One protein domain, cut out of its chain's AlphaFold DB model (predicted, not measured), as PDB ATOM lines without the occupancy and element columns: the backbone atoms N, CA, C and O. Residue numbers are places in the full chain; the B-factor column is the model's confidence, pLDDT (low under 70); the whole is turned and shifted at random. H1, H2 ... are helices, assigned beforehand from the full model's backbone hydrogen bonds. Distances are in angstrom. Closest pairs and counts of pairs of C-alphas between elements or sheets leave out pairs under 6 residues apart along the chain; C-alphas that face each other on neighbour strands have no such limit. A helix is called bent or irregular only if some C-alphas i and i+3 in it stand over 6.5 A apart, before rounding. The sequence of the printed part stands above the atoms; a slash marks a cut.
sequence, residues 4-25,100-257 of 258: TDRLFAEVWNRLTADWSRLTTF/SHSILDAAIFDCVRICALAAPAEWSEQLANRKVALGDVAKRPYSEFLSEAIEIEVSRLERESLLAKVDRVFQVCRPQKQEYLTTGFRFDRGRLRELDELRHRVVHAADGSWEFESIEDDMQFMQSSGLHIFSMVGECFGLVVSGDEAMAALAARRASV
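AT A GLANCE: This is residues 4 to 25 and 100 to 257 of the 258 residues of an uncharacterized protein of Rhodocyclaceae bacterium (UniProt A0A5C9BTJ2). Look for a bundle of near-parallel helices built round H2, which runs through the middle with H1, H8, H6 and H5 beside it; H9 crosses over H1 on the outside, H7 packs on H6 with its first turns, and H3 and H4 lie toward one end, H4 far out. The printed part has 180 residues with nine named helices, H1 to H9 in order, and no named strand: the class is all helix. It is only just compact, close to loose, with a radius of gyration of the C-alphas of 18.5 A, and spans 60 by 42 by 37 A.

HOW THE PARTS SIT: Begin with H1, residues 4 to 25, which touches the hub H2, residues 100 to 118, at a shallow tilt of 6 degrees, opposite ways; their closest C-alphas, Thr 4 and Ile 114, are 5.8 A apart. H3, residues 120 to 127, is only just irregular, with C-alphas 122 and 125 6.9 A apart. H4, residues 134 to 137, touches no helix and meets H5, residues 142 to 158, only through their link. H5 touches H2 at residues 109 to 116 alone, closest at C-alphas Glu 158 and Phe 109, 6.5 A, and touches H3 about perpendicular, 73 degrees, closest at C-alphas Leu 146 and Ser 124, 6.9 A. H6, residues 162 to 173, touches H2 at a shallow tilt of 31 degrees, the same way, closest at C-alphas Leu 162 and Asp 105, 5.3 A. H6 and H7, residues 189 to 204, form a helical hairpin that only just touches, with 3 pairs of C-alphas within 8 A, closest at Leu 163 and Arg 193, 7.2 A. H8, residues 215 to 237, touches H2 the same way at 6 degrees, closest at C-alphas Gly 226 and Leu 104, 5.7 A; H1, H2, H6 and H8 form a bundle, helices side by side. H9, residues 243 to 255, touches H1 at a steep tilt of 65 degrees, closest at C-alphas Ala 246 and Asn 13, 6.5 A. Each O i to N i+4 pair is within hydrogen-bond range in H1, H2 and H5 to H9; H3 has 1 of 4, with 4 of 5 O i to N i+3 pairs, and H4 is too short for one.

IN THESE COORDINATES: Find C-alpha 4 at (4.940, -10.113, 40.207); from there H1 runs 31.3 A. H2 measures 26.8 A and H5 24.5 A. H8, the longest, runs 33.3 A from C-alpha 215 at (-4.572, -36.980, 22.076). H9 ends at C-alpha 255, (-2.007, -3.119, 19.686).

THE WHOLE: The C-alphas farthest apart, Ala 138 and Asp 207, are 60.5 A apart. Residues 26 to 99 are not printed; C-alphas 25 and 100 are 11.6 A apart across the cut. The link from H6 to H7 is long, 15 residues, and residues 203 to 208 stand free. The mean pLDDT of the printed part is 91.6; residues under 70 are 206, 246, 249 to 250, 253 and 256 to 257.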
ATOM      1  N   THR A   4       5.471  -8.757  40.024       94.31
ATOM      2  CA  THR A   4       4.940 -10.113  40.207       94.31
ATOM      3  C   THR A   4       3.476 -10.213  39.777       94.31
ATOM      4  O   THR A   4       3.154 -11.074  38.964       94.31
ATOM      5  N   ASP A   5       2.614  -9.303  40.240       92.38
ATOM      6  CA  ASP A   5       1.190  -9.231  39.873       92.38
ATOM      7  C   ASP A   5       1.026  -9.095  38.353       92.38
ATOM      8  O   ASP A   5       0.229  -9.791  37.723       92.38
ATOM      9  N   ARG A   6       1.841  -8.219  37.745       90.56
ATOM     10  CA  ARG A   6       1.829  -7.984  36.299       90.56
ATOM     11  C   ARG A   6       2.174  -9.250  35.532       90.56
ATOM     12  O   ARG A   6       1.432  -9.630  34.630       90.56
ATOM     13  N   LEU A   7       3.279  -9.900  35.900       93.94
ATOM     14  CA  LEU A   7       3.712 -11.132  35.252       93.94
ATOM     15  C   LEU A   7       2.676 -12.247  35.446       93.94
ATOM     16  O   LEU A   7       2.371 -12.966  34.502       93.94
ATOM     17  N   PHE A   8       2.074 -12.360  36.632       95.06
ATOM     18  CA  PHE A   8       1.018 -13.336  36.909       95.06
ATOM     19  C   PHE A   8      -0.211 -13.136  36.005       95.06
ATOM     20  O   PHE A   8      -0.682 -14.090  35.378       95.06
ATOM     21  N   ALA A   9      -0.681 -11.894  35.852       91.88
ATOM     22  CA  ALA A   9      -1.768 -11.566  34.932       91.88
ATOM     23  C   ALA A   9      -1.387 -11.824  33.461       91.88
ATOM     24  O   ALA A   9      -2.190 -12.358  32.691       91.88
ATOM     25  N   GLU A  10      -0.166 -11.487  33.043       91.62
ATOM     26  CA  GLU A  10       0.332 -11.768  31.690       91.62
ATOM     27  C   GLU A  10       0.352 -13.274  31.389       91.62
ATOM     28  O   GLU A  10      -0.123 -13.694  30.328       91.62
ATOM     29  N   VAL A  11       0.824 -14.093  32.336       94.56
ATOM     30  CA  VAL A  11       0.836 -15.557  32.219       94.56
ATOM     31  C   VAL A  11      -0.574 -16.104  32.071       94.56
ATOM     32  O   VAL A  11      -0.807 -16.892  31.156       94.56
ATOM     33  N   TRP A  12      -1.529 -15.657  32.892       94.06
ATOM     34  CA  TRP A  12      -2.930 -16.076  32.774       94.06
ATOM     35  C   TRP A  12      -3.504 -15.807  31.380       94.06
ATOM     36  O   TRP A  12      -4.068 -16.697  30.733       94.06
ATOM     37  N   ASN A  13      -3.330 -14.580  30.888       91.38
ATOM     38  CA  ASN A  13      -3.852 -14.166  29.588       91.38
ATOM     39  C   ASN A  13      -3.177 -14.910  28.432       91.38
ATOM     40  O   ASN A  13      -3.823 -15.236  27.433       91.38
ATOM     41  N   ARG A  14      -1.871 -15.177  28.534       93.31
ATOM     42  CA  ARG A  14      -1.155 -15.945  27.517       93.31
ATOM     43  C   ARG A  14      -1.587 -17.409  27.531       93.31
ATOM     44  O   ARG A  14      -1.982 -17.907  26.483       93.31
ATOM     45  N   LEU A  15      -1.590 -18.046  28.702       94.44
ATOM     46  CA  LEU A  15      -1.964 -19.447  28.896       94.44
ATOM     47  C   LEU A  15      -3.362 -19.734  28.334       94.44
ATOM     48  O   LEU A  15      -3.526 -20.617  27.495       94.44
ATOM     49  N   THR A  16      -4.366 -18.957  28.742       92.88
ATOM     50  CA  THR A  16      -5.760 -19.137  28.296       92.88
ATOM     51  C   THR A  16      -5.926 -18.908  26.794       92.88
ATOM     52  O   THR A  16      -6.579 -19.701  26.112       92.88
ATOM     53  N   ALA A  17      -5.302 -17.861  26.247       93.38
ATOM     54  CA  ALA A  17      -5.364 -17.573  24.820       93.38
ATOM     55  C   ALA A  17      -4.680 -18.655  23.974       93.38
ATOM     56  O   ALA A  17      -5.205 -19.035  22.929       93.38
ATOM     57  N   ASP A  18      -3.518 -19.146  24.401       97.00
ATOM     58  CA  ASP A  18      -2.751 -20.120  23.632       97.00
ATOM     59  C   ASP A  18      -3.452 -21.494  23.641       97.00
ATOM     60  O   ASP A  18      -3.607 -22.094  22.575       97.00
ATOM     61  N   TRP A  19      -4.019 -21.927  24.777       97.38
ATOM     62  CA  TRP A  19      -4.886 -23.118  24.824       97.38
ATOM     63  C   TRP A  19      -6.151 -22.963  23.978       97.38
ATOM     64  O   TRP A  19      -6.546 -23.899  23.280       97.38
ATOM     65  N   SER A  20      -6.776 -21.780  23.981       96.56
ATOM     66  CA  SER A  20      -7.935 -21.506  23.125       96.56
ATOM     67  C   SER A  20      -7.580 -21.611  21.640       96.56
ATOM     68  O   SER A  20      -8.367 -22.169  20.869       96.56
ATOM     69  N   ARG A  21      -6.409 -21.108  21.221       97.69
ATOM     70  CA  ARG A  21      -5.940 -21.237  19.831       97.69
ATOM     71  C   ARG A  21      -5.673 -22.685  19.463       97.69
ATOM     72  O   ARG A  21      -6.128 -23.108  18.407       97.69
ATOM     73  N   LEU A  22      -4.992 -23.438  20.325       98.31
ATOM     74  CA  LEU A  22      -4.700 -24.845  20.069       98.31
ATOM     75  C   LEU A  22      -5.982 -25.683  19.971       98.31
ATOM     76  O   LEU A  22      -6.157 -26.438  19.015       98.31
ATOM     77  N   THR A  23      -6.919 -25.478  20.896       97.69
ATOM     78  CA  THR A  23      -8.236 -26.133  20.871       97.69
ATOM     79  C   THR A  23      -8.988 -25.805  19.581       97.69
ATOM     80  O   THR A  23      -9.575 -26.686  18.957       97.69
ATOM     81  N   THR A  24      -8.941 -24.542  19.143       97.94
ATOM     82  CA  THR A  24      -9.569 -24.105  17.888       97.94
ATOM     83  C   THR A  24      -8.906 -24.755  16.679       97.94
ATOM     84  O   THR A  24      -9.610 -25.309  15.840       97.94
ATOM     85  N   PHE A  25      -7.572 -24.740  16.607       97.94
ATOM     86  CA  PHE A  25      -6.795 -25.384  15.547       97.94
ATOM     87  C   PHE A  25      -7.169 -26.860  15.406       97.94
ATOM     88  O   PHE A  25      -7.544 -27.303  14.320       97.94
ATOM     89  N   SER A 100       0.931 -28.357  22.640       98.62
ATOM     90  CA  SER A 100       0.496 -28.493  24.037       98.62
ATOM     91  C   SER A 100       1.687 -28.443  24.993       98.62
ATOM     92  O   SER A 100       1.678 -27.683  25.962       98.62
ATOM     93  N   HIS A 101       2.745 -29.200  24.683       98.50
ATOM     94  CA  HIS A 101       3.968 -29.201  25.472       98.50
ATOM     95  C   HIS A 101       4.637 -27.820  25.466       98.50
ATOM     96  O   HIS A 101       5.042 -27.335  26.519       98.50
ATOM     97  N   SER A 102       4.763 -27.162  24.309       98.44
ATOM     98  CA  SER A 102       5.365 -25.823  24.221       98.44
ATOM     99  C   SER A 102       4.605 -24.775  25.041       98.44
ATOM    100  O   SER A 102       5.235 -23.964  25.717       98.44
ATOM    101  N   ILE A 103       3.267 -24.801  25.014       98.62
ATOM    102  CA  ILE A 103       2.423 -23.904  25.823       98.62
ATOM    103  C   ILE A 103       2.667 -24.157  27.312       98.62
ATOM    104  O   ILE A 103       2.865 -23.208  28.075       98.62
ATOM    105  N   LEU A 104       2.674 -25.430  27.721       98.56
ATOM    106  CA  LEU A 104       2.903 -25.816  29.107       98.56
ATOM    107  C   LEU A 104       4.307 -25.407  29.578       98.56
ATOM    108  O   LEU A 104       4.419 -24.733  30.595       98.56
ATOM    109  N   ASP A 105       5.362 -25.730  28.826       98.56
ATOM    110  CA  ASP A 105       6.751 -25.384  29.164       98.56
ATOM    111  C   ASP A 105       6.956 -23.878  29.345       98.56
ATOM    112  O   ASP A 105       7.502 -23.449  30.365       98.56
ATOM    113  N   ALA A 106       6.425 -23.064  28.429       98.44
ATOM    114  CA  ALA A 106       6.488 -21.610  28.546       98.44
ATOM    115  C   ALA A 106       5.741 -21.090  29.789       98.44
ATOM    116  O   ALA A 106       6.213 -20.180  30.473       98.44
ATOM    117  N   ALA A 107       4.571 -21.653  30.103       98.19
ATOM    118  CA  ALA A 107       3.795 -21.258  31.276       98.19
ATOM    119  C   ALA A 107       4.473 -21.653  32.594       98.19
ATOM    120  O   ALA A 107       4.519 -20.842  33.520       98.19
ATOM    121  N   ILE A 108       5.038 -22.862  32.677       98.44
ATOM    122  CA  ILE A 108       5.773 -23.308  33.865       98.44
ATOM    123  C   ILE A 108       7.053 -22.492  34.038       98.44
ATOM    124  O   ILE A 108       7.382 -22.115  35.160       98.44
ATOM    125  N   PHE A 109       7.749 -22.150  32.952       98.62
ATOM    126  CA  PHE A 109       8.917 -21.280  33.039       98.62
ATOM    127  C   PHE A 109       8.576 -19.901  33.615       98.62
ATOM    128  O   PHE A 109       9.266 -19.416  34.512       98.62
ATOM    129  N   ASP A 110       7.475 -19.285  33.189       98.44
ATOM    130  CA  ASP A 110       7.070 -18.021  33.802       98.44
ATOM    131  C   ASP A 110       6.580 -18.189  35.246       98.44
ATOM    132  O   ASP A 110       6.817 -17.306  36.065       98.44
ATOM    133  N   CYS A 111       5.999 -19.335  35.615       98.44
ATOM    134  CA  CYS A 111       5.725 -19.648  37.020       98.44
ATOM    135  C   CYS A 111       7.016 -19.689  37.858       98.44
ATOM    136  O   CYS A 111       7.033 -19.174  38.976       98.44
ATOM    137  N   VAL A 112       8.118 -20.224  37.316       98.31
ATOM    138  CA  VAL A 112       9.444 -20.167  37.960       98.31
ATOM    139  C   VAL A 112       9.893 -18.716  38.148       98.31
ATOM    140  O   VAL A 112      10.361 -18.358  39.229       98.31
ATOM    141  N   ARG A 113       9.714 -17.860  37.135       98.31
ATOM    142  CA  ARG A 113      10.046 -16.426  37.222       98.31
ATOM    143  C   ARG A 113       9.210 -15.706  38.279       98.31
ATOM    144  O   ARG A 113       9.749 -14.904  39.034       98.31
ATOM    145  N   ILE A 114       7.922 -16.026  38.380       98.19
ATOM    146  CA  ILE A 114       7.039 -15.497  39.426       98.19
ATOM    147  C   ILE A 114       7.534 -15.935  40.808       98.19
ATOM    148  O   ILE A 114       7.670 -15.090  41.686       98.19
ATOM    149  N   CYS A 115       7.891 -17.211  40.989       97.62
ATOM    150  CA  CYS A 115       8.465 -17.715  42.244       97.62
ATOM    151  C   CYS A 115       9.761 -16.979  42.628       97.62
ATOM    152  O   CYS A 115       9.962 -16.643  43.792       97.62
ATOM    153  N   ALA A 116      10.636 -16.722  41.653       97.00
ATOM    154  CA  ALA A 116      11.883 -15.983  41.839       97.00
ATOM    155  C   ALA A 116      11.655 -14.526  42.277       97.00
ATOM    156  O   ALA A 116      12.360 -14.031  43.156       97.00
ATOM    157  N   LEU A 117      10.654 -13.853  41.701       96.31
ATOM    158  CA  LEU A 117      10.296 -12.474  42.045       96.31
ATOM    159  C   LEU A 117       9.559 -12.368  43.386       96.31
ATOM    160  O   LEU A 117       9.799 -11.434  44.147       96.31
ATOM    161  N   ALA A 118       8.647 -13.300  43.667       96.50
ATOM    162  CA  ALA A 118       7.784 -13.258  44.843       96.50
ATOM    163  C   ALA A 118       8.515 -13.650  46.134       96.50
ATOM    164  O   ALA A 118       8.238 -13.085  47.191       96.50
ATOM    165  N   ALA A 119       9.448 -14.602  46.055       95.31
ATOM    166  CA  ALA A 119      10.125 -15.155  47.224       95.31
ATOM    167  C   ALA A 119      11.632 -15.352  46.986       95.31
ATOM    168  O   ALA A 119      12.128 -16.476  47.082       95.31
ATOM    169  N   PRO A 120      12.406 -14.280  46.730       94.62
ATOM    170  CA  PRO A 120      13.842 -14.390  46.454       94.62
ATOM    171  C   PRO A 120      14.629 -15.034  47.608       94.62
ATOM    172  O   PRO A 120      15.642 -15.692  47.378       94.62
ATOM    173  N   ALA A 121      14.154 -14.903  48.850       92.69
ATOM    174  CA  ALA A 121      14.777 -15.527  50.015       92.69
ATOM    175  C   ALA A 121      14.783 -17.068  49.944       92.69
ATOM    176  O   ALA A 121      15.777 -17.678  50.332       92.69
ATOM    177  N   GLU A 122      13.748 -17.695  49.376       92.00
ATOM    178  CA  GLU A 122      13.652 -19.162  49.230       92.00
ATOM    179  C   GLU A 122      14.694 -19.729  48.249       92.00
ATOM    180  O   GLU A 122      14.982 -20.924  48.243       92.00
ATOM    181  N   TRP A 123      15.304 -18.871  47.429       93.06
ATOM    182  CA  TRP A 123      16.363 -19.249  46.492       93.06
ATOM    183  C   TRP A 123      17.760 -19.168  47.115       93.06
ATOM    184  O   TRP A 123      18.719 -19.700  46.553       93.06
ATOM    185  N   SER A 124      17.898 -18.522  48.278       89.81
ATOM    186  CA  SER A 124      19.197 -18.255  48.903       89.81
ATOM    187  C   SER A 124      19.957 -19.533  49.277       89.81
ATOM    188  O   SER A 124      21.147 -19.628  48.990       89.81
ATOM    189  N   GLU A 125      19.280 -20.542  49.833       85.88
ATOM    190  CA  GLU A 125      19.903 -21.814  50.232       85.88
ATOM    191  C   GLU A 125      20.485 -22.574  49.034       85.88
ATOM    192  O   GLU A 125      21.591 -23.109  49.091       85.88
ATOM    193  N   GLN A 126      19.769 -22.575  47.912       84.00
ATOM    194  CA  GLN A 126      20.200 -23.243  46.681       84.00
ATOM    195  C   GLN A 126      21.391 -22.534  46.034       84.00
ATOM    196  O   GLN A 126      22.239 -23.161  45.400       84.00
ATOM    197  N   LEU A 127      21.452 -21.215  46.202       91.38
ATOM    198  CA  LEU A 127      22.489 -20.356  45.647       91.38
ATOM    199  C   LEU A 127      23.647 -20.123  46.628       91.38
ATOM    200  O   LEU A 127      24.620 -19.465  46.259       91.38
ATOM    201  N   ALA A 128      23.600 -20.698  47.834       87.88
ATOM    202  CA  ALA A 128      24.566 -20.456  48.907       87.88
ATOM    203  C   ALA A 128      26.017 -20.783  48.514       87.88
ATOM    204  O   ALA A 128      26.955 -20.156  48.999       87.88
ATOM    205  N   ASN A 129      26.209 -21.732  47.593       87.44
ATOM    206  CA  ASN A 129      27.534 -22.139  47.119       87.44
ATOM    207  C   ASN A 129      28.094 -21.253  45.991       87.44
ATOM    208  O   ASN A 129      29.194 -21.519  45.494       87.44
ATOM    209  N   ARG A 130      27.373 -20.209  45.551       88.06
ATOM    210  CA  ARG A 130      27.906 -19.276  44.553       88.06
ATOM    211  C   ARG A 130      29.061 -18.466  45.128       88.06
ATOM    212  O   ARG A 130      28.962 -17.839  46.176       88.06
ATOM    213  N   LYS A 131      30.159 -18.438  44.376       89.44
ATOM    214  CA  LYS A 131      31.331 -17.626  44.699       89.44
ATOM    215  C   LYS A 131      31.123 -16.202  44.192       89.44
ATOM    216  O   LYS A 131      30.771 -16.013  43.030       89.44
ATOM    217  N   VAL A 132      31.400 -15.227  45.051       89.00
ATOM    218  CA  VAL A 132      31.472 -13.799  44.712       89.00
ATOM    219  C   VAL A 132      32.887 -13.293  44.976       89.00
ATOM    220  O   VAL A 132      33.579 -13.802  45.863       89.00
ATOM    221  N   ALA A 133      33.350 -12.316  44.197       90.50
ATOM    222  CA  ALA A 133      34.659 -11.725  44.434       90.50
ATOM    223  C   ALA A 133      34.629 -10.892  45.725       90.50
ATOM    224  O   ALA A 133      33.740 -10.064  45.921       90.50
ATOM    225  N   LEU A 134      35.630 -11.068  46.595       88.50
ATOM    226  CA  LEU A 134      35.695 -10.364  47.882       88.50
ATOM    227  C   LEU A 134      35.669  -8.834  47.718       88.50
ATOM    228  O   LEU A 134      35.090  -8.131  48.541       88.50
ATOM    229  N   GLY A 135      36.252  -8.325  46.627       92.00
ATOM    230  CA  GLY A 135      36.262  -6.897  46.300       92.00
ATOM    231  C   GLY A 135      34.882  -6.302  45.994       92.00
ATOM    232  O   GLY A 135      34.731  -5.083  46.077       92.00
ATOM    233  N   ASP A 136      33.887  -7.131  45.677       90.44
ATOM    234  CA  ASP A 136      32.523  -6.683  45.397       90.44
ATOM    235  C   ASP A 136      31.649  -6.699  46.655       90.44
ATOM    236  O   ASP A 136      30.729  -5.891  46.765       90.44
ATOM    237  N   VAL A 137      31.963  -7.555  47.638       90.38
ATOM    238  CA  VAL A 137      31.183  -7.716  48.883       90.38
ATOM    239  C   VAL A 137      31.058  -6.400  49.656       90.38
ATOM    240  O   VAL A 137      30.028  -6.135  50.265       90.38
ATOM    241  N   ALA A 138      32.081  -5.546  49.606       89.94
ATOM    242  CA  ALA A 138      32.056  -4.236  50.258       89.94
ATOM    243  C   ALA A 138      31.282  -3.159  49.470       89.94
ATOM    244  O   ALA A 138      30.998  -2.095  50.015       89.94
ATOM    245  N   LYS A 139      30.983  -3.396  48.186       93.88
ATOM    246  CA  LYS A 139      30.426  -2.388  47.267       93.88
ATOM    247  C   LYS A 139      28.927  -2.527  47.044       93.88
ATOM    248  O   LYS A 139      28.299  -1.555  46.636       93.88
ATOM    249  N   ARG A 140      28.374  -3.722  47.247       94.81
ATOM    250  CA  ARG A 140      26.987  -4.053  46.908       94.81
ATOM    251  C   ARG A 140      26.300  -4.740  48.089       94.81
ATOM    252  O   ARG A 140      26.930  -5.560  48.759       94.81
ATOM    253  N   PRO A 141      25.021  -4.443  48.365       93.94
ATOM    254  CA  PRO A 141      24.250  -5.174  49.360       93.94
ATOM    255  C   PRO A 141      24.011  -6.625  48.919       93.94
ATOM    256  O   PRO A 141      23.936  -6.934  47.729       93.94
ATOM    257  N   TYR A 142      23.815  -7.523  49.888       91.75
ATOM    258  CA  TYR A 142      23.533  -8.944  49.633       91.75
ATOM    259  C   TYR A 142      22.350  -9.168  48.675       91.75
ATOM    260  O   TYR A 142      22.403 -10.054  47.827       91.75
ATOM    261  N   SER A 143      21.306  -8.339  48.767       92.81
ATOM    262  CA  SER A 143      20.122  -8.418  47.905       92.81
ATOM    263  C   SER A 143      20.445  -8.275  46.416       92.81
ATOM    264  O   SER A 143      19.801  -8.921  45.597       92.81
ATOM    265  N   GLU A 144      21.451  -7.475  46.055       94.00
ATOM    266  CA  GLU A 144      21.876  -7.338  44.660       94.00
ATOM    267  C   GLU A 144      22.596  -8.590  44.158       94.00
ATOM    268  O   GLU A 144      22.335  -9.034  43.043       94.00
ATOM    269  N   PHE A 145      23.464  -9.190  44.983       93.25
ATOM    270  CA  PHE A 145      24.109 -10.462  44.644       93.25
ATOM    271  C   PHE A 145      23.094 -11.591  44.504       93.25
ATOM    272  O   PHE A 145      23.206 -12.411  43.594       93.25
ATOM    273  N   LEU A 146      22.104 -11.630  45.398       94.19
ATOM    274  CA  LEU A 146      21.043 -12.622  45.352       94.19
ATOM    275  C   LEU A 146      20.183 -12.450  44.094       94.19
ATOM    276  O   LEU A 146      19.953 -13.433  43.398       94.19
ATOM    277  N   SER A 147      19.770 -11.221  43.763       94.25
ATOM    278  CA  SER A 147      18.997 -10.938  42.544       94.25
ATOM    279  C   SER A 147      19.749 -11.371  41.284       94.25
ATOM    280  O   SER A 147      19.198 -12.088  40.455       94.25
ATOM    281  N   GLU A 148      21.031 -11.016  41.170       94.75
ATOM    282  CA  GLU A 148      21.877 -11.414  40.037       94.75
ATOM    283  C   GLU A 148      22.039 -12.942  39.956       94.75
ATOM    284  O   GLU A 148      21.931 -13.545  38.886       94.75
ATOM    285  N   ALA A 149      22.261 -13.607  41.093       95.44
ATOM    286  CA  ALA A 149      22.378 -15.059  41.140       95.44
ATOM    287  C   ALA A 149      21.071 -15.764  40.735       95.44
ATOM    288  O   ALA A 149      21.124 -16.765  40.013       95.44
ATOM    289  N   ILE A 150      19.923 -15.231  41.166       96.31
ATOM    290  CA  ILE A 150      18.591 -15.709  40.785       96.31
ATOM    291  C   ILE A 150      18.376 -15.536  39.283       96.31
ATOM    292  O   ILE A 150      17.975 -16.492  38.628       96.31
ATOM    293  N   GLU A 151      18.679 -14.368  38.716       96.00
ATOM    294  CA  GLU A 151      18.530 -14.120  37.276       96.00
ATOM    295  C   GLU A 151      19.340 -15.113  36.436       96.00
ATOM    296  O   GLU A 151      18.832 -15.657  35.450       96.00
ATOM    297  N   ILE A 152      20.577 -15.413  36.848       95.12
ATOM    298  CA  ILE A 152      21.408 -16.398  36.147       95.12
ATOM    299  C   ILE A 152      20.828 -17.813  36.285       95.12
ATOM    300  O   ILE A 152      20.821 -18.566  35.311       95.12
ATOM    301  N   GLU A 153      20.336 -18.195  37.465       95.56
ATOM    302  CA  GLU A 153      19.725 -19.515  37.672       95.56
ATOM    303  C   GLU A 153      18.406 -19.666  36.900       95.56
ATOM    304  O   GLU A 153      18.186 -20.692  36.258       95.56
ATOM    305  N   VAL A 154      17.558 -18.638  36.883       96.75
ATOM    306  CA  VAL A 154      16.338 -18.590  36.064       96.75
ATOM    307  C   VAL A 154      16.688 -18.713  34.579       96.75
ATOM    308  O   VAL A 154      16.090 -19.524  33.879       96.75
ATOM    309  N   SER A 155      17.706 -17.989  34.106       96.06
ATOM    310  CA  SER A 155      18.174 -18.083  32.713       96.06
ATOM    311  C   SER A 155      18.712 -19.477  32.370       96.06
ATOM    312  O   SER A 155      18.554 -19.956  31.248       96.06
ATOM    313  N   ARG A 156      19.342 -20.168  33.330       96.25
ATOM    314  CA  ARG A 156      19.759 -21.566  33.157       96.25
ATOM    315  C   ARG A 156      18.546 -22.486  33.027       96.25
ATOM    316  O   ARG A 156      18.515 -23.308  32.115       96.25
ATOM    317  N   LEU A 157      17.554 -22.326  33.907       96.88
ATOM    318  CA  LEU A 157      16.330 -23.134  33.929       96.88
ATOM    319  C   LEU A 157      15.509 -23.020  32.643       96.88
ATOM    320  O   LEU A 157      14.819 -23.976  32.305       96.88
ATOM    321  N   GLU A 158      15.605 -21.915  31.901       96.62
ATOM    322  CA  GLU A 158      14.961 -21.759  30.589       96.62
ATOM    323  C   GLU A 158      15.282 -22.929  29.643       96.62
ATOM    324  O   GLU A 158      14.398 -23.445  28.956       96.62
ATOM    325  N   ARG A 159      16.536 -23.399  29.671       96.69
ATOM    326  CA  ARG A 159      17.061 -24.469  28.805       96.69
ATOM    327  C   ARG A 159      16.880 -25.872  29.378       96.69
ATOM    328  O   ARG A 159      17.224 -26.847  28.715       96.69
ATOM    329  N   GLU A 160      16.387 -25.979  30.605       97.81
ATOM    330  CA  GLU A 160      16.162 -27.261  31.264       97.81
ATOM    331  C   GLU A 160      14.836 -27.888  30.822       97.81
ATOM    332  O   GLU A 160      13.956 -27.225  30.268       97.81
ATOM    333  N   SER A 161      14.671 -29.183  31.091       97.31
ATOM    334  CA  SER A 161      13.416 -29.891  30.801       97.31
ATOM    335  C   SER A 161      12.214 -29.277  31.530       97.31
ATOM    336  O   SER A 161      12.345 -28.740  32.633       97.31
ATOM    337  N   LEU A 162      11.018 -29.435  30.952       97.94
ATOM    338  CA  LEU A 162       9.754 -29.053  31.589       97.94
ATOM    339  C   LEU A 162       9.643 -29.633  33.008       97.94
ATOM    340  O   LEU A 162       9.280 -28.926  33.945       97.94
ATOM    341  N   LEU A 163      10.016 -30.904  33.189       98.12
ATOM    342  CA  LEU A 163       9.978 -31.569  34.493       98.12
ATOM    343  C   LEU A 163      10.874 -30.881  35.531       98.12
ATOM    344  O   LEU A 163      10.446 -30.705  36.667       98.12
ATOM    345  N   ALA A 164      12.076 -30.443  35.149       97.94
ATOM    346  CA  ALA A 164      12.965 -29.714  36.054       97.94
ATOM    347  C   ALA A 164      12.378 -28.353  36.463       97.94
ATOM    348  O   ALA A 164      12.505 -27.943  37.620       97.94
ATOM    349  N   LYS A 165      11.695 -27.666  35.537       98.38
ATOM    350  CA  LYS A 165      10.979 -26.419  35.837       98.38
ATOM    351  C   LYS A 165       9.809 -26.667  36.799       98.38
ATOM    352  O   LYS A 165       9.662 -25.927  37.767       98.38
ATOM    353  N   VAL A 166       9.024 -27.729  36.586       98.19
ATOM    354  CA  VAL A 166       7.938 -28.137  37.501       98.19
ATOM    355  C   VAL A 166       8.483 -28.434  38.895       98.19
ATOM    356  O   VAL A 166       7.979 -27.887  39.875       98.19
ATOM    357  N   ASP A 167       9.542 -29.243  38.984       97.00
ATOM    358  CA  ASP A 167      10.178 -29.596  40.256       97.00
ATOM    359  C   ASP A 167      10.645 -28.333  40.998       97.00
ATOM    360  O   ASP A 167      10.463 -28.221  42.213       97.00
ATOM    361  N   ARG A 168      11.165 -27.332  40.270       96.25
ATOM    362  CA  ARG A 168      11.544 -26.043  40.859       96.25
ATOM    363  C   ARG A 168      10.347 -25.290  41.433       96.25
ATOM    364  O   ARG A 168      10.438 -24.806  42.557       96.25
ATOM    365  N   VAL A 169       9.234 -25.198  40.702       97.25
ATOM    366  CA  VAL A 169       8.016 -24.551  41.219       97.25
ATOM    367  C   VAL A 169       7.517 -25.273  42.474       97.25
ATOM    368  O   VAL A 169       7.175 -24.626  43.460       97.25
ATOM    369  N   PHE A 170       7.529 -26.608  42.474       96.00
ATOM    370  CA  PHE A 170       7.048 -27.424  43.595       96.00
ATOM    371  C   PHE A 170       7.925 -27.268  44.833       96.00
ATOM    372  O   PHE A 170       7.415 -27.249  45.951       96.00
ATOM    373  N   GLN A 171       9.234 -27.119  44.644       94.50
ATOM    374  CA  GLN A 171      10.166 -26.888  45.737       94.50
ATOM    375  C   GLN A 171       9.909 -25.554  46.449       94.50
ATOM    376  O   GLN A 171       9.980 -25.506  47.678       94.50
ATOM    377  N   VAL A 172       9.596 -24.496  45.691       94.62
ATOM    378  CA  VAL A 172       9.304 -23.171  46.255       94.62
ATOM    379  C   VAL A 172       7.896 -23.131  46.853       94.62
ATOM    380  O   VAL A 172       7.731 -22.733  48.001       94.62
ATOM    381  N   CYS A 173       6.881 -23.573  46.105       94.69
ATOM    382  CA  CYS A 173       5.481 -23.422  46.515       94.69
ATOM    383  C   CYS A 173       5.005 -24.479  47.519       94.69
ATOM    384  O   CYS A 173       4.033 -24.237  48.225       94.69
ATOM    385  N   ARG A 174       5.660 -25.650  47.570       91.94
ATOM    386  CA  ARG A 174       5.343 -26.784  48.460       91.94
ATOM    387  C   ARG A 174       3.836 -27.117  48.471       91.94
ATOM    388  O   ARG A 174       3.149 -26.744  49.422       91.94
ATOM    389  N   PRO A 175       3.309 -27.814  47.443       85.62
ATOM    390  CA  PRO A 175       1.871 -28.050  47.285       85.62
ATOM    391  C   PRO A 175       1.227 -28.600  48.564       85.62
ATOM    392  O   PRO A 175       1.581 -29.680  49.034       85.62
ATOM    393  N   GLN A 176       0.274 -27.850  49.121       83.81
ATOM    394  CA  GLN A 176      -0.451 -28.227  50.343       83.81
ATOM    395  C   GLN A 176      -1.789 -28.913  50.053       83.81
ATOM    396  O   GLN A 176      -2.373 -29.539  50.937       83.81
ATOM    397  N   LYS A 177      -2.285 -28.792  48.818       83.06
ATOM    398  CA  LYS A 177      -3.573 -29.323  48.378       83.06
ATOM    399  C   LYS A 177      -3.377 -30.259  47.196       83.06
ATOM    400  O   LYS A 177      -2.460 -30.087  46.398       83.06
ATOM    401  N   GLN A 178      -4.262 -31.244  47.087       75.00
ATOM    402  CA  GLN A 178      -4.321 -32.110  45.908       75.00
ATOM    403  C   GLN A 178      -5.054 -31.440  44.744       75.00
ATOM    404  O   GLN A 178      -4.714 -31.696  43.593       75.00
ATOM    405  N   GLU A 179      -6.015 -30.564  45.044       78.31
ATOM    406  CA  GLU A 179      -6.834 -29.866  44.058       78.31
ATOM    407  C   GLU A 179      -6.689 -28.350  44.224       78.31
ATOM    408  O   GLU A 179      -6.690 -27.830  45.343       78.31
ATOM    409  N   TYR A 180      -6.575 -27.657  43.091       82.00
ATOM    410  CA  TYR A 180      -6.584 -26.196  43.002       82.00
ATOM    411  C   TYR A 180      -7.762 -25.770  42.108       82.00
ATOM    412  O   TYR A 180      -8.900 -26.132  42.383       82.00
ATOM    413  N   LEU A 181      -7.520 -25.033  41.020       81.25
ATOM    414  CA  LEU A 181      -8.576 -24.545  40.123       81.25
ATOM    415  C   LEU A 181      -9.296 -25.663  39.347       81.25
ATOM    416  O   LEU A 181     -10.408 -25.469  38.865       81.25
ATOM    417  N   THR A 182      -8.671 -26.830  39.211       77.75
ATOM    418  CA  THR A 182      -9.178 -27.959  38.430       77.75
ATOM    419  C   THR A 182      -9.805 -29.016  39.344       77.75
ATOM    420  O   THR A 182      -9.118 -29.882  39.882       77.75
ATOM    421  N   THR A 183     -11.125 -28.944  39.535       81.06
ATOM    422  CA  THR A 183     -11.879 -29.895  40.373       81.06
ATOM    423  C   THR A 183     -11.704 -31.332  39.886       81.06
ATOM    424  O   THR A 183     -11.890 -31.611  38.701       81.06
ATOM    425  N   GLY A 184     -11.356 -32.246  40.797       86.75
ATOM    426  CA  GLY A 184     -11.139 -33.663  40.494       86.75
ATOM    427  C   GLY A 184      -9.879 -33.975  39.675       86.75
ATOM    428  O   GLY A 184      -9.632 -35.138  39.356       86.75
ATOM    429  N   PHE A 185      -9.068 -32.971  39.326       93.12
ATOM    430  CA  PHE A 185      -7.795 -33.182  38.644       93.12
ATOM    431  C   PHE A 185      -6.673 -33.393  39.656       93.12
ATOM    432  O   PHE A 185      -6.463 -32.583  40.559       93.12
ATOM    433  N   ARG A 186      -5.873 -34.435  39.429       92.19
ATOM    434  CA  ARG A 186      -4.648 -34.696  40.179       92.19
ATOM    435  C   ARG A 186      -3.448 -34.583  39.254       92.19
ATOM    436  O   ARG A 186      -3.371 -35.283  38.247       92.19
ATOM    437  N   PHE A 187      -2.492 -33.738  39.630       95.12
ATOM    438  CA  PHE A 187      -1.230 -33.658  38.911       95.12
ATOM    439  C   PHE A 187      -0.463 -34.983  39.019       95.12
ATOM    440  O   PHE A 187      -0.239 -35.498  40.119       95.12
ATOM    441  N   ASP A 188      -0.032 -35.503  37.871       96.06
ATOM    442  CA  ASP A 188       0.766 -36.718  37.765       96.06
ATOM    443  C   ASP A 188       2.074 -36.429  37.015       96.06
ATOM    444  O   ASP A 188       2.126 -36.263  35.794       96.06
ATOM    445  N   ARG A 189       3.172 -36.387  37.772       96.56
ATOM    446  CA  ARG A 189       4.512 -36.157  37.227       96.56
ATOM    447  C   ARG A 189       4.978 -37.300  36.313       96.56
ATOM    448  O   ARG A 189       5.766 -37.064  35.398       96.56
ATOM    449  N   GLY A 190       4.547 -38.532  36.587       98.12
ATOM    450  CA  GLY A 190       4.843 -39.707  35.770       98.12
ATOM    451  C   GLY A 190       4.188 -39.585  34.402       98.12
ATOM    452  O   GLY A 190       4.886 -39.656  33.392       98.12
ATOM    453  N   ARG A 191       2.894 -39.247  34.378       97.81
ATOM    454  CA  ARG A 191       2.169 -38.998  33.127       97.81
ATOM    455  C   ARG A 191       2.792 -37.869  32.310       97.81
ATOM    456  O   ARG A 191       2.964 -38.004  31.102       97.81
ATOM    457  N   LEU A 192       3.199 -36.772  32.950       98.19
ATOM    458  CA  LEU A 192       3.857 -35.674  32.236       98.19
ATOM    459  C   LEU A 192       5.190 -36.101  31.597       98.19
ATOM    460  O   LEU A 192       5.504 -35.670  30.490       98.19
ATOM    461  N   ARG A 193       5.957 -36.974  32.266       98.25
ATOM    462  CA  ARG A 193       7.179 -37.557  31.693       98.25
ATOM    463  C   ARG A 193       6.864 -38.403  30.462       98.25
ATOM    464  O   ARG A 193       7.538 -38.252  29.453       98.25
ATOM    465  N   GLU A 194       5.857 -39.271  30.530       97.44
ATOM    466  CA  GLU A 194       5.450 -40.105  29.388       97.44
ATOM    467  C   GLU A 194       5.098 -39.262  28.157       97.44
ATOM    468  O   GLU A 194       5.476 -39.619  27.040       97.44
ATOM    469  N   LEU A 195       4.421 -38.130  28.367       97.81
ATOM    470  CA  LEU A 195       4.057 -37.199  27.301       97.81
ATOM    471  C   LEU A 195       5.263 -36.467  26.708       97.81
ATOM    472  O   LEU A 195       5.315 -36.288  25.492       97.81
ATOM    473  N   ASP A 196       6.244 -36.071  27.523       97.00
ATOM    474  CA  ASP A 196       7.481 -35.472  27.006       97.00
ATOM    475  C   ASP A 196       8.303 -36.490  26.196       97.00
ATOM    476  O   ASP A 196       8.769 -36.182  25.100       97.00
ATOM    477  N   GLU A 197       8.378 -37.742  26.655       95.62
ATOM    478  CA  GLU A 197       9.013 -38.833  25.902       95.62
ATOM    479  C   GLU A 197       8.273 -39.136  24.592       95.62
ATOM    480  O   GLU A 197       8.895 -39.333  23.544       95.62
ATOM    481  N   LEU A 198       6.935 -39.151  24.614       96.12
ATOM    482  CA  LEU A 198       6.130 -39.284  23.401       96.12
ATOM    483  C   LEU A 198       6.395 -38.117  22.444       96.12
ATOM    484  O   LEU A 198       6.584 -38.341  21.250       96.12
ATOM    485  N   ARG A 199       6.487 -36.887  22.959       96.00
ATOM    486  CA  ARG A 199       6.797 -35.692  22.166       96.00
ATOM    487  C   ARG A 199       8.178 -35.799  21.533       96.00
ATOM    488  O   ARG A 199       8.335 -35.459  20.362       96.00
ATOM    489  N   HIS A 200       9.168 -36.287  22.277       94.75
ATOM    490  CA  HIS A 200      10.509 -36.529  21.756       94.75
ATOM    491  C   HIS A 200      10.479 -37.544  20.603       94.75
ATOM    492  O   HIS A 200      11.027 -37.274  19.534       94.75
ATOM    493  N   ARG A 201       9.757 -38.664  20.762       93.69
ATOM    494  CA  ARG A 201       9.566 -39.645  19.678       93.69
ATOM    495  C   ARG A 201       8.874 -39.039  18.461       93.69
ATOM    496  O   ARG A 201       9.349 -39.250  17.357       93.69
ATOM    497  N   VAL A 202       7.815 -38.254  18.643       93.81
ATOM    498  CA  VAL A 202       7.097 -37.594  17.536       93.81
ATOM    499  C   VAL A 202       8.017 -36.687  16.714       93.81
ATOM    500  O   VAL A 202       7.907 -36.649  15.493       93.81
ATOM    501  N   VAL A 203       8.938 -35.970  17.364       92.06
ATOM    502  CA  VAL A 203       9.863 -35.050  16.680       92.06
ATOM    503  C   VAL A 203      11.023 -35.785  16.001       92.06
ATOM    504  O   VAL A 203      11.486 -35.343  14.950       92.06
ATOM    505  N   HIS A 204      11.513 -36.883  16.584       89.75
ATOM    506  CA  HIS A 204      12.737 -37.546  16.118       89.75
ATOM    507  C   HIS A 204      12.514 -38.834  15.314       89.75
ATOM    508  O   HIS A 204      13.381 -39.204  14.522       89.75
ATOM    509  N   ALA A 205      11.384 -39.521  15.478       80.81
ATOM    510  CA  ALA A 205      11.080 -40.755  14.760       80.81
ATOM    511  C   ALA A 205      10.379 -40.441  13.429       80.81
ATOM    512  O   ALA A 205       9.173 -40.200  13.373       80.81
ATOM    513  N   ALA A 206      11.160 -40.457  12.346       67.62
ATOM    514  CA  ALA A 206      10.680 -40.210  10.984       67.62
ATOM    515  C   ALA A 206       9.782 -41.333  10.428       67.62
ATOM    516  O   ALA A 206       9.152 -41.154   9.390       67.62
ATOM    517  N   ASP A 207       9.740 -42.492  11.088       75.56
ATOM    518  CA  ASP A 207       9.001 -43.670  10.629       75.56
ATOM    519  C   ASP A 207       7.520 -43.674  11.040       75.56
ATOM    520  O   ASP A 207       6.764 -44.534  10.590       75.56
ATOM    521  N   GLY A 208       7.091 -42.723  11.880       73.06
ATOM    522  CA  GLY A 208       5.713 -42.659  12.362       73.06
ATOM    523  C   GLY A 208       5.322 -43.844  13.250       73.06
ATOM    524  O   GLY A 208       4.141 -44.160  13.341       73.06
ATOM    525  N   SER A 209       6.288 -44.504  13.902       79.50
ATOM    526  CA  SER A 209       6.073 -45.650  14.808       79.50
ATOM    527  C   SER A 209       5.393 -45.298  16.143       79.50
ATOM    528  O   SER A 209       5.345 -46.113  17.065       79.50
ATOM    529  N   TRP A 210       4.870 -44.082  16.269       85.31
ATOM    530  CA  TRP A 210       4.154 -43.600  17.440       85.31
ATOM    531  C   TRP A 210       2.647 -43.627  17.198       85.31
ATOM    532  O   TRP A 210       2.152 -43.298  16.123       85.31
ATOM    533  N   GLU A 211       1.912 -43.972  18.247       85.62
ATOM    534  CA  GLU A 211       0.458 -43.929  18.263       85.62
ATOM    535  C   GLU A 211      -0.014 -43.138  19.478       85.62
ATOM    536  O   GLU A 211       0.668 -43.055  20.503       85.62
ATOM    537  N   PHE A 212      -1.189 -42.536  19.330       91.69
ATOM    538  CA  PHE A 212      -1.886 -41.848  20.403       91.69
ATOM    539  C   PHE A 212      -3.050 -42.725  20.834       91.69
ATOM    540  O   PHE A 212      -3.873 -43.084  19.994       91.69
ATOM    541  N   GLU A 213      -3.138 -43.030  22.126       91.69
ATOM    542  CA  GLU A 213      -4.347 -43.640  22.681       91.69
ATOM    543  C   GLU A 213      -5.506 -42.635  22.620       91.69
ATOM    544  O   GLU A 213      -6.562 -42.927  22.064       91.69
ATOM    545  N   SER A 214      -5.266 -41.417  23.118       95.38
ATOM    546  CA  SER A 214      -6.203 -40.297  23.059       95.38
ATOM    547  C   SER A 214      -5.452 -38.974  23.203       95.38
ATOM    548  O   SER A 214      -5.049 -38.562  24.290       95.38
ATOM    549  N   ILE A 215      -5.247 -38.284  22.083       96.88
ATOM    550  CA  ILE A 215      -4.572 -36.980  22.076       96.88
ATOM    551  C   ILE A 215      -5.444 -35.882  22.712       96.88
ATOM    552  O   ILE A 215      -4.922 -34.889  23.211       96.88
ATOM    553  N   GLU A 216      -6.767 -36.045  22.715       96.88
ATOM    554  CA  GLU A 216      -7.706 -35.199  23.448       96.88
ATOM    555  C   GLU A 216      -7.445 -35.253  24.953       96.88
ATOM    556  O   GLU A 216      -7.312 -34.198  25.580       96.88
ATOM    557  N   ASP A 217      -7.316 -36.459  25.509       97.44
ATOM    558  CA  ASP A 217      -7.051 -36.648  26.937       97.44
ATOM    559  C   ASP A 217      -5.653 -36.137  27.302       97.44
ATOM    560  O   ASP A 217      -5.481 -35.471  28.324       97.44
ATOM    561  N   ASP A 218      -4.666 -36.351  26.429       97.81
ATOM    562  CA  ASP A 218      -3.309 -35.823  26.599       97.81
ATOM    563  C   ASP A 218      -3.286 -34.288  26.605       97.81
ATOM    564  O   ASP A 218      -2.671 -33.663  27.477       97.81
ATOM    565  N   MET A 219      -3.987 -33.661  25.654       97.94
ATOM    566  CA  MET A 219      -4.145 -32.207  25.574       97.94
ATOM    567  C   MET A 219      -4.844 -31.665  26.827       97.94
ATOM    568  O   MET A 219      -4.367 -30.700  27.431       97.94
ATOM    569  N   GLN A 220      -5.938 -32.301  27.255       97.19
ATOM    570  CA  GLN A 220      -6.684 -31.909  28.450       97.19
ATOM    571  C   GLN A 220      -5.845 -32.062  29.725       97.19
ATOM    572  O   GLN A 220      -5.881 -31.185  30.596       97.19
ATOM    573  N   PHE A 221      -5.064 -33.135  29.837       97.94
ATOM    574  CA  PHE A 221      -4.153 -33.361  30.954       97.94
ATOM    575  C   PHE A 221      -3.077 -32.269  31.032       97.94
ATOM    576  O   PHE A 221      -2.850 -31.707  32.109       97.94
ATOM    577  N   MET A 222      -2.439 -31.914  29.911       98.31
ATOM    578  CA  MET A 222      -1.423 -30.852  29.879       98.31
ATOM    579  C   MET A 222      -2.016 -29.476  30.196       98.31
ATOM    580  O   MET A 222      -1.424 -28.714  30.966       98.31
ATOM    581  N   GLN A 223      -3.207 -29.170  29.673       97.81
ATOM    582  CA  GLN A 223      -3.925 -27.942  30.008       97.81
ATOM    583  C   GLN A 223      -4.237 -27.871  31.506       97.81
ATOM    584  O   GLN A 223      -3.943 -26.866  32.160       97.81
ATOM    585  N   SER A 224      -4.785 -28.952  32.061       97.12
ATOM    586  CA  SER A 224      -5.141 -29.036  33.480       97.12
ATOM    587  C   SER A 224      -3.910 -28.966  34.381       97.12
ATOM    588  O   SER A 224      -3.958 -28.312  35.418       97.12
ATOM    589  N   SER A 225      -2.784 -29.546  33.953       97.56
ATOM    590  CA  SER A 225      -1.489 -29.427  34.633       97.56
ATOM    591  C   SER A 225      -1.014 -27.976  34.684       97.56
ATOM    592  O   SER A 225      -0.639 -27.491  35.749       97.56
ATOM    593  N   GLY A 226      -1.080 -27.255  33.561       97.38
ATOM    594  CA  GLY A 226      -0.709 -25.840  33.509       97.38
ATOM    595  C   GLY A 226      -1.564 -24.976  34.438       97.38
ATOM    596  O   GLY A 226      -1.025 -24.178  35.202       97.38
ATOM    597  N   LEU A 227      -2.887 -25.177  34.424       96.19
ATOM    598  CA  LEU A 227      -3.816 -24.466  35.309       96.19
ATOM    599  C   LEU A 227      -3.596 -24.814  36.784       96.19
ATOM    600  O   LEU A 227      -3.569 -23.917  37.621       96.19
ATOM    601  N   HIS A 228      -3.391 -26.091  37.103       95.56
ATOM    602  CA  HIS A 228      -3.112 -26.553  38.461       95.56
ATOM    603  C   HIS A 228      -1.869 -25.864  39.039       95.56
ATOM    604  O   HIS A 228      -1.929 -25.292  40.126       95.56
ATOM    605  N   ILE A 229      -0.759 -25.866  38.294       97.00
ATOM    606  CA  ILE A 229       0.502 -25.269  38.751       97.00
ATOM    607  C   ILE A 229       0.388 -23.746  38.843       97.00
ATOM    608  O   ILE A 229       0.820 -23.162  39.835       97.00
ATOM    609  N   PHE A 230      -0.236 -23.101  37.856       97.12
ATOM    610  CA  PHE A 230      -0.475 -21.659  37.883       97.12
ATOM    611  C   PHE A 230      -1.289 -21.238  39.116       97.12
ATOM    612  O   PHE A 230      -0.915 -20.307  39.828       97.12
ATOM    613  N   SER A 231      -2.379 -21.949  39.413       95.19
ATOM    614  CA  SER A 231      -3.222 -21.652  40.573       95.19
ATOM    615  C   SER A 231      -2.531 -21.939  41.900       95.19
ATOM    616  O   SER A 231      -2.722 -21.177  42.843       95.19
ATOM    617  N   MET A 232      -1.689 -22.973  41.970       96.12
ATOM    618  CA  MET A 232      -0.843 -23.223  43.137       96.12
ATOM    619  C   MET A 232       0.100 -22.044  43.412       96.12
ATOM    620  O   MET A 232       0.197 -21.604  44.554       96.12
ATOM    621  N   VAL A 233       0.766 -21.512  42.380       97.19
ATOM    622  CA  VAL A 233       1.628 -20.320  42.507       97.19
ATOM    623  C   VAL A 233       0.814 -19.113  42.972       97.19
ATOM    624  O   VAL A 233       1.246 -18.389  43.867       97.19
ATOM    625  N   GLY A 234      -0.376 -18.920  42.395       95.94
ATOM    626  CA  GLY A 234      -1.280 -17.843  42.790       95.94
ATOM    627  C   GLY A 234      -1.654 -17.908  44.267       95.94
ATOM    628  O   GLY A 234      -1.506 -16.926  44.987       95.94
ATOM    629  N   GLU A 235      -2.055 -19.084  44.747       94.75
ATOM    630  CA  GLU A 235      -2.401 -19.285  46.152       94.75
ATOM    631  C   GLU A 235      -1.189 -19.113  47.081       94.75
ATOM    632  O   GLU A 235      -1.298 -18.439  48.103       94.75
ATOM    633  N   CYS A 236      -0.028 -19.663  46.708       95.75
ATOM    634  CA  CYS A 236       1.200 -19.592  47.505       95.75
ATOM    635  C   CYS A 236       1.635 -18.149  47.801       95.75
ATOM    636  O   CYS A 236       2.163 -17.873  48.878       95.75
ATOM    637  N   PHE A 237       1.420 -17.232  46.856       95.81
ATOM    638  CA  PHE A 237       1.859 -15.837  46.967       95.81
ATOM    639  C   PHE A 237       0.707 -14.832  47.105       95.81
ATOM    640  O   PHE A 237       0.950 -13.627  47.092       95.81
ATOM    641  N   GLY A 238      -0.539 -15.300  47.239       94.88
ATOM    642  CA  GLY A 238      -1.720 -14.436  47.331       94.88
ATOM    643  C   GLY A 238      -1.984 -13.600  46.072       94.88
ATOM    644  O   GLY A 238      -2.522 -12.500  46.173       94.88
ATOM    645  N   LEU A 239      -1.588 -14.097  44.897       94.56
ATOM    646  CA  LEU A 239      -1.763 -13.417  43.615       94.56
ATOM    647  C   LEU A 239      -3.150 -13.715  43.046       94.56
ATOM    648  O   LEU A 239      -3.619 -14.856  43.049       94.56
ATOM    649  N   VAL A 240      -3.798 -12.684  42.513       90.62
ATOM    650  CA  VAL A 240      -5.143 -12.769  41.937       90.62
ATOM    651  C   VAL A 240      -5.142 -12.055  40.595       90.62
ATOM    652  O   VAL A 240      -4.510 -11.016  40.445       90.62
ATOM    653  N   VAL A 241      -5.865 -12.604  39.621       84.62
ATOM    654  CA  VAL A 241      -6.126 -11.910  38.355       84.62
ATOM    655  C   VAL A 241      -7.421 -11.122  38.504       84.62
ATOM    656  O   VAL A 241      -8.486 -11.718  38.678       84.62
ATOM    657  N   SER A 242      -7.356  -9.794  38.422       79.31
ATOM    658  CA  SER A 242      -8.568  -8.975  38.342       79.31
ATOM    659  C   SER A 242      -9.094  -8.879  36.902       79.31
ATOM    660  O   SER A 242      -8.347  -8.999  35.926       79.31
ATOM    661  N   GLY A 243     -10.404  -8.646  36.754       74.62
ATOM    662  CA  GLY A 243     -11.030  -8.469  35.438       74.62
ATOM    663  C   GLY A 243     -10.446  -7.289  34.652       74.62
ATOM    664  O   GLY A 243     -10.234  -7.400  33.446       74.62
ATOM    665  N   ASP A 244     -10.111  -6.193  35.336       77.38
ATOM    666  CA  ASP A 244      -9.539  -4.996  34.712       77.38
ATOM    667  C   ASP A 244      -8.120  -5.249  34.175       77.38
ATOM    668  O   ASP A 244      -7.789  -4.830  33.064       77.38
ATOM    669  N   GLU A 245      -7.294  -5.999  34.911       70.81
ATOM    670  CA  GLU A 245      -5.945  -6.389  34.475       70.81
ATOM    671  C   GLU A 245      -5.987  -7.347  33.281       70.81
ATOM    672  O   GLU A 245      -5.212  -7.196  32.332       70.81
ATOM    673  N   ALA A 246      -6.934  -8.292  33.281       67.50
ATOM    674  CA  ALA A 246      -7.169  -9.166  32.137       67.50
ATOM    675  C   ALA A 246      -7.545  -8.359  30.881       67.50
ATOM    676  O   ALA A 246      -6.982  -8.565  29.803       67.50
ATOM    677  N   MET A 247      -8.437  -7.375  31.026       72.38
ATOM    678  CA  MET A 247      -8.853  -6.506  29.922       72.38
ATOM    679  C   MET A 247      -7.721  -5.600  29.416       72.38
ATOM    680  O   MET A 247      -7.562  -5.445  28.200       72.38
ATOM    681  N   ALA A 248      -6.902  -5.040  30.309       75.25
ATOM    682  CA  ALA A 248      -5.756  -4.210  29.938       75.25
ATOM    683  C   ALA A 248      -4.698  -5.000  29.145       75.25
ATOM    684  O   ALA A 248      -4.221  -4.536  28.104       75.25
ATOM    685  N   ALA A 249      -4.378  -6.221  29.579       67.25
ATOM    686  CA  ALA A 249      -3.444  -7.097  28.877       67.25
ATOM    687  C   ALA A 249      -3.963  -7.507  27.485       67.25
ATOM    688  O   ALA A 249      -3.210  -7.506  26.505       67.25
ATOM    689  N   LEU A 250      -5.264  -7.800  27.361       67.38
ATOM    690  CA  LEU A 250      -5.903  -8.079  26.070       67.38
ATOM    691  C   LEU A 250      -5.824  -6.879  25.112       67.38
ATOM    692  O   LEU A 250      -5.563  -7.061  23.918       67.38
ATOM    693  N   ALA A 251      -6.024  -5.660  25.618       76.12
ATOM    694  CA  ALA A 251      -5.920  -4.439  24.823       76.12
ATOM    695  C   ALA A 251      -4.490  -4.208  24.304       76.12
ATOM    696  O   ALA A 251      -4.310  -3.953  23.110       76.12
ATOM    697  N   ALA A 252      -3.475  -4.378  25.158       76.81
ATOM    698  CA  ALA A 252      -2.068  -4.248  24.775       76.81
ATOM    699  C   ALA A 252      -1.670  -5.247  23.672       76.81
ATOM    700  O   ALA A 252      -1.009  -4.883  22.700       76.81
ATOM    701  N   ARG A 253      -2.154  -6.492  23.759       68.19
ATOM    702  CA  ARG A 253      -1.870  -7.544  22.769       68.19
ATOM    703  C   ARG A 253      -2.522  -7.285  21.406       68.19
ATOM    704  O   ARG A 253      -1.981  -7.682  20.382       68.19
ATOM    705  N   ARG A 254      -3.678  -6.611  21.362       70.00
ATOM    706  CA  ARG A 254      -4.284  -6.167  20.089       70.00
ATOM    707  C   ARG A 254      -3.476  -5.058  19.423       70.00
ATOM    708  O   ARG A 254      -3.455  -4.990  18.199       70.00
ATOM    709  N   ALA A 255      -2.835  -4.197  20.211       74.06
ATOM    710  CA  ALA A 255      -2.007  -3.119  19.686       74.06
ATOM    711  C   ALA A 255      -0.703  -3.637  19.055       74.06
ATOM    712  O   ALA A 255      -0.249  -3.052  18.083       74.06
ATOM    713  N   SER A 256      -0.147  -4.751  19.545       66.56
ATOM    714  CA  SER A 256       1.099  -5.339  19.024       66.56
ATOM    715  C   SER A 256       0.942  -6.178  17.746       66.56
ATOM    716  O   SER A 256       1.931  -6.700  17.246       66.56
ATOM    717  N   VAL A 257      -0.288  -6.387  17.261       63.03
ATOM    718  CA  VAL A 257      -0.594  -7.176  16.045       63.03
ATOM    719  C   VAL A 257      -0.938  -6.266  14.850       63.03
ATOM    720  O   VAL A 257      -1.211  -6.752  13.755       63.03
TER     721      VAL A 257